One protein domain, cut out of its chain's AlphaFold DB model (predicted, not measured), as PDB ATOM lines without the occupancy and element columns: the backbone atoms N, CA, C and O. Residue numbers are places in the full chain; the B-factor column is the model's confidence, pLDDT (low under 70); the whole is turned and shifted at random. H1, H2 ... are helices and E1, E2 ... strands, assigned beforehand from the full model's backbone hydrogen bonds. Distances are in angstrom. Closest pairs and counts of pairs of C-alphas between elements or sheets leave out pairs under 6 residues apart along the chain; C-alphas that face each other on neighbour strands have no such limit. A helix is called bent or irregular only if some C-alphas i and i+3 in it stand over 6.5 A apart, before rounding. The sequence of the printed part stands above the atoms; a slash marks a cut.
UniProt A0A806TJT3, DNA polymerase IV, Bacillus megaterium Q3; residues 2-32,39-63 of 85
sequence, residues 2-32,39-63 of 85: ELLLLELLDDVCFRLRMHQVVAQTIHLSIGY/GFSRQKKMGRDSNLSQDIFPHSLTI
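This is residues 2 to 32 and 39 to 63 of the 85 residues of the protein "DNA polymerase IV" of Bacillus megaterium Q3 (UniProt A0A806TJT3). A long two-stranded antiparallel ribbon, E1 beside E2, is covered in part by the short helix H2, which packs on both strands, while the longer helix H1 crosses H2 at a steep angle and comes near the ribbon at Ala 23 of E1. E2 bends sharply at residue 47, and the end of the ribbon at Tyr 32 and Gly 39 is cut open. The printed part has 56 residues with two named helices and two named strands, in the order H1, E1, E2, H2, and its class is mixed, helices and strands. It is compact, with a radius of gyration of the C-alphas of 10.9 A, and the C-alphas span 33 by 22 by 16 A.

The sheet has strand E1, residues 23 to 31, 22.8 A long from first to last C-alpha, and strand E2, residues 39 to 50, 26.8 A long. C-alpha 23 is at (226.479, 213.915, 241.828). Helix H1, residues 2 to 18, is 24.2 A long and begins with C-alpha 2 at (209.084, 219.778, 249.987). Helix H2, residues 53 to 63, is 15.1 A long and ends with C-alpha 63 at (210.975, 214.774, 238.945). H2 is irregular, but only just: C-alphas 55 and 58 are 6.6 A apart, and its line is a rough one.

E1 and E2 are antiparallel neighbours, with 164 degrees between their N-to-C directions. N 28 and O 42 are within hydrogen-bond range at 2.9 A, and so are N 46 and O 24 at 2.8 A. E2 bends by 98 degrees at residue 47; C-alphas 25 and 45 face each other at 4.3 A, and C-alphas 24 and 49 at 4.5 A. The closest C-alphas of E2 and H2 are those of Arg 42 and Ile 63, 6.7 A apart. The closest of E1 and H2 are those of Leu 28 and Ser 60, 6.8 A apart. H1 and H2 touch, the closest C-alphas being those of Leu 9 and Ser 53 at 5.7 A. Their lines stand at a steep tilt of 50 degrees, and they run opposite ways. H1 and E1 have 1 pair of C-alphas within 8 A, those of Leu 16 and Ala 23 at 7.7 A. H1 and E2 are apart. Every O i to N i+4 pair of H1 is within hydrogen-bond range; in H2 it is 5 of 7.

The two C-alphas farthest apart are those of Gln 20 and Tyr 32, 33.3 A. Residues 33 to 38 are cut out and not printed, and the link from E1 to E2 runs across this cut, where C-alphas 32 and 39 are 5.2 A apart. The links from H1 to E1 and from E2 to H2 are tight. The mean pLDDT of the printed part is 93.0, and no printed residue is under 70.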
ATOM      1  N   GLU A   2     207.867 219.000 250.288       84.25
ATOM      2  CA  GLU A   2     209.084 219.778 249.987       84.25
ATOM      3  C   GLU A   2     210.089 219.813 251.148       84.25
ATOM      4  O   GLU A   2     211.266 219.556 250.926       84.25
ATOM      5  N   LEU A   3     209.616 220.032 252.383       89.75
ATOM      6  CA  LEU A   3     210.464 220.012 253.583       89.75
ATOM      7  C   LEU A   3     211.189 218.666 253.755       89.75
ATOM      8  O   LEU A   3     212.405 218.637 253.872       89.75
ATOM      9  N   LEU A   4     210.451 217.553 253.662       90.69
ATOM     10  CA  LEU A   4     211.014 216.200 253.740       90.69
ATOM     11  C   LEU A   4     212.071 215.956 252.651       90.69
ATOM     12  O   LEU A   4     213.082 215.303 252.891       90.69
ATOM     13  N   LEU A   5     211.835 216.466 251.439       91.88
ATOM     14  CA  LEU A   5     212.784 216.339 250.336       91.88
ATOM     15  C   LEU A   5     214.062 217.147 250.595       91.88
ATOM     16  O   LEU A   5     215.142 216.655 250.285       91.88
ATOM     17  N   LEU A   6     213.950 218.353 251.163       93.12
ATOM     18  CA  LEU A   6     215.106 219.157 251.567       93.12
ATOM     19  C   LEU A   6     215.923 218.456 252.650       93.12
ATOM     20  O   LEU A   6     217.128 218.310 252.474       93.12
ATOM     21  N   GLU A   7     215.276 217.952 253.702       95.12
ATOM     22  CA  GLU A   7     215.942 217.217 254.787       95.12
ATOM     23  C   GLU A   7     216.702 215.992 254.249       95.12
ATOM     24  O   GLU A   7     217.894 215.824 254.503       95.12
ATOM     25  N   LEU A   8     216.048 215.177 253.414       93.94
ATOM     26  CA  LEU A   8     216.680 214.018 252.774       93.94
ATOM     27  C   LEU A   8     217.863 214.417 251.885       93.94
ATOM     28  O   LEU A   8     218.884 213.724 251.853       93.94
ATOM     29  N   LEU A   9     217.729 215.507 251.128       94.44
ATOM     30  CA  LEU A   9     218.803 215.993 250.272       94.44
ATOM     31  C   LEU A   9     219.972 216.537 251.079       94.44
ATOM     32  O   LEU A   9     221.105 216.281 250.682       94.44
ATOM     33  N   ASP A  10     219.738 217.233 252.186       95.31
ATOM     34  CA  ASP A  10     220.810 217.723 253.049       95.31
ATOM     35  C   ASP A  10     221.631 216.561 253.620       95.31
ATOM     36  O   ASP A  10     222.862 216.587 253.517       95.31
ATOM     37  N   ASP A  11     220.981 215.486 254.073       96.12
ATOM     38  CA  ASP A  11     221.649 214.268 254.552       96.12
ATOM     39  C   ASP A  11     222.444 213.542 253.455       96.12
ATOM     40  O   ASP A  11     223.531 212.995 253.683       96.12
ATOM     41  N   VAL A  12     221.908 213.480 252.232       95.38
ATOM     42  CA  VAL A  12     222.610 212.878 251.085       95.38
ATOM     43  C   VAL A  12     223.792 213.746 250.663       95.38
ATOM     44  O   VAL A  12     224.901 213.240 250.503       95.38
ATOM     45  N   CYS A  13     223.589 215.055 250.525       95.50
ATOM     46  CA  CYS A  13     224.625 216.003 250.130       95.50
ATOM     47  C   CYS A  13     225.741 216.085 251.172       95.50
ATOM     48  O   CYS A  13     226.913 216.187 250.813       95.50
ATOM     49  N   PHE A  14     225.403 215.982 252.460       96.62
ATOM     50  CA  PHE A  14     226.382 215.861 253.533       96.62
ATOM     51  C   PHE A  14     227.286 214.643 253.326       96.62
ATOM     52  O   PHE A  14     228.508 214.786 253.317       96.62
ATOM     53  N   ARG A  15     226.709 213.467 253.048       97.25
ATOM     54  CA  ARG A  15     227.481 212.251 252.741       97.25
ATOM     55  C   ARG A  15     228.328 212.398 251.476       97.25
ATOM     56  O   ARG A  15     229.496 212.021 251.495       97.25
ATOM     57  N   LEU A  16     227.801 212.997 250.404       96.31
ATOM     58  CA  LEU A  16     228.582 213.271 249.189       96.31
ATOM     59  C   LEU A  16     229.819 214.129 249.497       96.31
ATOM     60  O   LEU A  16     230.922 213.801 249.060       96.31
ATOM     61  N   ARG A  17     229.656 215.181 250.312       96.25
ATOM     62  CA  ARG A  17     230.768 216.031 250.762       96.25
ATOM     63  C   ARG A  17     231.755 215.275 251.645       96.25
ATOM     64  O   ARG A  17     232.956 215.428 251.445       96.25
ATOM     65  N   MET A  18     231.294 214.425 252.566       97.12
ATOM     66  CA  MET A  18     232.194 213.583 253.372       97.12
ATOM     67  C   MET A  18     233.068 212.673 252.503       97.12
ATOM     68  O   MET A  18     234.240 212.478 252.804       97.12
ATOM     69  N   HIS A  19     232.517 212.165 251.401       96.94
ATOM     70  CA  HIS A  19     233.238 211.326 250.447       96.94
ATOM     71  C   HIS A  19     233.972 212.112 249.346       96.94
ATOM     72  O   HIS A  19     234.587 211.490 248.487       96.94
ATOM     73  N   GLN A  20     233.939 213.453 249.371       95.62
ATOM     74  CA  GLN A  20     234.567 214.331 248.371       95.62
ATOM     75  C   GLN A  20     234.117 214.035 246.927       95.62
ATOM     76  O   GLN A  20     234.880 214.184 245.976       95.62
ATOM     77  N   VAL A  21     232.858 213.626 246.760       96.56
ATOM     78  CA  VAL A  21     232.258 213.334 245.453       96.56
ATOM     79  C   VAL A  21     231.146 214.324 245.120       96.56
ATOM     80  O   VAL A  21     230.557 214.968 245.993       96.56
ATOM     81  N   VAL A  22     230.856 214.433 243.827       96.19
ATOM     82  CA  VAL A  22     229.748 215.217 243.276       96.19
ATOM     83  C   VAL A  22     228.789 214.300 242.532       96.19
ATOM     84  O   VAL A  22     229.196 213.297 241.946       96.19
ATOM     85  N   ALA A  23     227.502 214.628 242.572       94.69
ATOM     86  CA  ALA A  23     226.479 213.915 241.828       94.69
ATOM     87  C   ALA A  23     226.240 214.605 240.482       94.69
ATOM     88  O   ALA A  23     226.208 215.829 240.403       94.69
ATOM     89  N   GLN A  24     226.016 213.811 239.435       96.12
ATOM     90  CA  GLN A  24     225.556 214.293 238.127       96.12
ATOM     91  C   GLN A  24     224.130 213.829 237.817       96.12
ATOM     92  O   GLN A  24     223.397 214.486 237.086       96.12
ATOM     93  N   THR A  25     223.723 212.679 238.351       95.19
ATOM     94  CA  THR A  25     222.408 212.089 238.085       95.19
ATOM     95  C   THR A  25     221.678 211.881 239.396       95.19
ATOM     96  O   THR A  25     222.220 211.293 240.327       95.19
ATOM     97  N   ILE A  26     220.441 212.358 239.448       93.44
ATOM     98  CA  ILE A  26     219.548 212.198 240.587       93.44
ATOM     99  C   ILE A  26     218.568 211.095 240.245       93.44
ATOM    100  O   ILE A  26     217.929 211.143 239.194       93.44
ATOM    101  N   HIS A  27     218.422 210.133 241.145       93.88
ATOM    102  CA  HIS A  27     217.403 209.103 241.067       93.88
ATOM    103  C   HIS A  27     216.442 209.275 242.243       93.88
ATOM    104  O   HIS A  27     216.853 209.182 243.398       93.88
ATOM    105  N   LEU A  28     215.171 209.545 241.949       92.75
ATOM    106  CA  LEU A  28     214.121 209.718 242.945       92.75
ATOM    107  C   LEU A  28     213.091 208.606 242.775       92.75
ATOM    108  O   LEU A  28     212.586 208.369 241.675       92.75
ATOM    109  N   SER A  29     212.795 207.922 243.876       91.00
ATOM    110  CA  SER A  29     211.793 206.864 243.919       91.00
ATOM    111  C   SER A  29     210.857 207.073 245.100       91.00
ATOM    112  O   SER A  29     211.316 207.305 246.216       91.00
ATOM    113  N   ILE A  30     209.553 206.990 244.852       88.88
ATOM    114  CA  ILE A  30     208.505 207.112 245.867       88.88
ATOM    115  C   ILE A  30     207.589 205.901 245.738       88.88
ATOM    116  O   ILE A  30     207.002 205.669 244.683       88.88
ATOM    117  N   GLY A  31     207.486 205.124 246.814       88.25
ATOM    118  CA  GLY A  31     206.532 204.025 246.926       88.25
ATOM    119  C   GLY A  31     205.250 204.489 247.611       88.25
ATOM    120  O   GLY A  31     205.314 205.180 248.626       88.25
ATOM    121  N   TYR A  32     204.096 204.091 247.076       84.69
ATOM    122  CA  TYR A  32     202.803 204.278 247.730       84.69
ATOM    123  C   TYR A  32     202.371 202.985 248.431       84.69
ATOM    124  O   TYR A  32     202.918 201.904 248.196       84.69
ATOM    125  N   GLY A  39     203.780 203.273 242.709       82.00
ATOM    126  CA  GLY A  39     204.947 204.070 243.045       82.00
ATOM    127  C   GLY A  39     205.584 204.551 241.750       82.00
ATOM    128  O   GLY A  39     205.219 204.101 240.661       82.00
ATOM    129  N   PHE A  40     206.553 205.448 241.849       87.88
ATOM    130  CA  PHE A  40     207.338 205.833 240.689       87.88
ATOM    131  C   PHE A  40     208.813 205.876 241.020       87.88
ATOM    132  O   PHE A  40     209.220 206.145 242.146       87.88
ATOM    133  N   SER A  41     209.605 205.611 239.994       90.81
ATOM    134  CA  SER A  41     211.050 205.720 239.996       90.81
ATOM    135  C   SER A  41     211.427 206.438 238.708       90.81
ATOM    136  O   SER A  41     210.982 206.076 237.609       90.81
ATOM    137  N   ARG A  42     212.142 207.549 238.857       92.44
ATOM    138  CA  ARG A  42     212.574 208.403 237.755       92.44
ATOM    139  C   ARG A  42     213.946 208.967 238.072       92.44
ATOM    140  O   ARG A  42     214.285 209.214 239.228       92.44
ATOM    141  N   GLN A  43     214.720 209.195 237.022       93.50
ATOM    142  CA  GLN A  43     216.028 209.823 237.125       93.50
ATOM    143  C   GLN A  43     216.119 211.057 236.242       93.50
ATOM    144  O   GLN A  43     215.472 211.135 235.197       93.50
ATOM    145  N   LYS A  44     216.959 212.003 236.652       93.25
ATOM    146  CA  LYS A  44     217.286 213.199 235.882       93.25
ATOM    147  C   LYS A  44     218.781 213.461 235.961       93.25
ATOM    148  O   LYS A  44     219.355 213.505 237.046       93.25
ATOM    149  N   LYS A  45     219.394 213.653 234.796       93.94
ATOM    150  CA  LYS A  45     220.778 214.105 234.675       93.94
ATOM    151  C   LYS A  45     220.827 215.631 234.797       93.94
ATOM    152  O   LYS A  45     220.028 216.322 234.164       93.94
ATOM    153  N   MET A  46     221.736 216.144 235.616       94.12
ATOM    154  CA  MET A  46     222.014 217.569 235.783       94.12
ATOM    155  C   MET A  46     223.006 218.039 234.716       94.12
ATOM    156  O   MET A  46     223.836 217.263 234.242       94.12
ATOM    157  N   GLY A  47     222.915 219.314 234.329       92.25
ATOM    158  CA  GLY A  47     223.852 219.913 233.368       92.25
ATOM    159  C   GLY A  47     225.233 220.193 233.963       92.25
ATOM    160  O   GLY A  47     226.215 220.275 233.231       92.25
ATOM    161  N   ARG A  48     225.307 220.320 235.289       93.12
ATOM    162  CA  ARG A  48     226.533 220.526 236.051       93.12
ATOM    163  C   ARG A  48     226.519 219.614 237.266       93.12
ATOM    164  O   ARG A  48     225.484 219.466 237.913       93.12
ATOM    165  N   ASP A  49     227.670 219.034 237.565       94.62
ATOM    166  CA  ASP A  49     227.831 218.165 238.723       94.62
ATOM    167  C   ASP A  49     227.830 219.010 240.000       94.62
ATOM    168  O   ASP A  49     228.447 220.079 240.046       94.62
ATOM    169  N   SER A  50     227.133 218.544 241.036       94.62
ATOM    170  CA  SER A  50     227.038 219.258 242.310       94.62
ATOM    171  C   SER A  50     226.877 218.312 243.499       94.62
ATOM    172  O   SER A  50     226.455 217.162 243.372       94.62
ATOM    173  N   ASN A  51     227.241 218.807 244.676       93.44
ATOM    174  CA  ASN A  51     226.992 218.203 245.985       93.44
ATOM    175  C   ASN A  51     226.324 219.200 246.954       93.44
ATOM    176  O   ASN A  51     226.369 219.018 248.177       93.44
ATOM    177  N   LEU A  52     225.730 220.268 246.412       92.94
ATOM    178  CA  LEU A  52     224.960 221.257 247.154       92.94
ATOM    179  C   LEU A  52     223.472 220.937 247.026       92.94
ATOM    180  O   LEU A  52     222.954 220.751 245.925       92.94
ATOM    181  N   SER A  53     222.767 220.910 248.155       93.12
ATOM    182  CA  SER A  53     221.326 220.645 248.175       93.12
ATOM    183  C   SER A  53     220.543 221.694 247.389       93.12
ATOM    184  O   SER A  53     219.609 221.335 246.681       93.12
ATOM    185  N   GLN A  54     220.976 222.958 247.413       91.44
ATOM    186  CA  GLN A  54     220.381 224.053 246.634       91.44
ATOM    187  C   GLN A  54     220.418 223.817 245.117       91.44
ATOM    188  O   GLN A  54     219.466 224.175 244.428       91.44
ATOM    189  N   ASP A  55     221.468 223.170 244.604       92.88
ATOM    190  CA  ASP A  55     221.580 222.849 243.177       92.88
ATOM    191  C   ASP A  55     220.741 221.615 242.817       92.88
ATOM    192  O   ASP A  55     220.129 221.541 241.753       92.88
ATOM    193  N   ILE A  56     220.693 220.631 243.719       93.69
ATOM    194  CA  ILE A  56     220.047 219.331 243.490       93.69
ATOM    195  C   ILE A  56     218.525 219.410 243.690       93.69
ATOM    196  O   ILE A  56     217.759 218.730 242.999       93.69
ATOM    197  N   PHE A  57     218.058 220.250 244.611       93.88
ATOM    198  CA  PHE A  57     216.654 220.351 245.001       93.88
ATOM    199  C   PHE A  57     215.702 220.714 243.847       93.88
ATOM    200  O   PHE A  57     214.717 219.989 243.668       93.88
ATOM    201  N   PRO A  58     215.986 221.715 242.987       92.56
ATOM    202  CA  PRO A  58     215.133 222.027 241.838       92.56
ATOM    203  C   PRO A  58     214.947 220.843 240.878       92.56
ATOM    204  O   PRO A  58     213.871 220.641 240.302       92.56
ATOM    205  N   HIS A  59     215.983 220.021 240.704       93.44
ATOM    206  CA  HIS A  59     215.920 218.842 239.847       93.44
ATOM    207  C   HIS A  59     215.066 217.729 240.464       93.44
ATOM    208  O   HIS A  59     214.243 217.145 239.755       93.44
ATOM    209  N   SER A  60     215.207 217.487 241.768       91.50
ATOM    210  CA  SER A  60     214.373 216.542 242.520       91.50
ATOM    211  C   SER A  60     212.898 216.956 242.518       91.50
ATOM    212  O   SER A  60     212.028 216.122 242.261       91.50
ATOM    213  N   LEU A  61     212.611 218.250 242.699       91.88
ATOM    214  CA  LEU A  61     211.260 218.799 242.563       91.88
ATOM    215  C   LEU A  61     210.705 218.612 241.155       91.88
ATOM    216  O   LEU A  61     209.553 218.216 241.005       91.88
ATOM    217  N   THR A  62     211.521 218.840 240.119       91.06
ATOM    218  CA  THR A  62     211.072 218.612 238.739       91.06
ATOM    219  C   THR A  62     210.591 217.172 238.563       91.06
ATOM    220  O   THR A  62     209.517 216.956 238.015       91.06
ATOM    221  N   ILE A  63     211.357 216.188 239.049       91.19
ATOM    222  CA  ILE A  63     210.975 214.774 238.945       91.19
ATOM    223  C   ILE A  63     209.624 214.521 239.638       91.19
ATOM    224  O   ILE A  63     208.764 213.845 239.069       91.19
TER     225      ILE A  63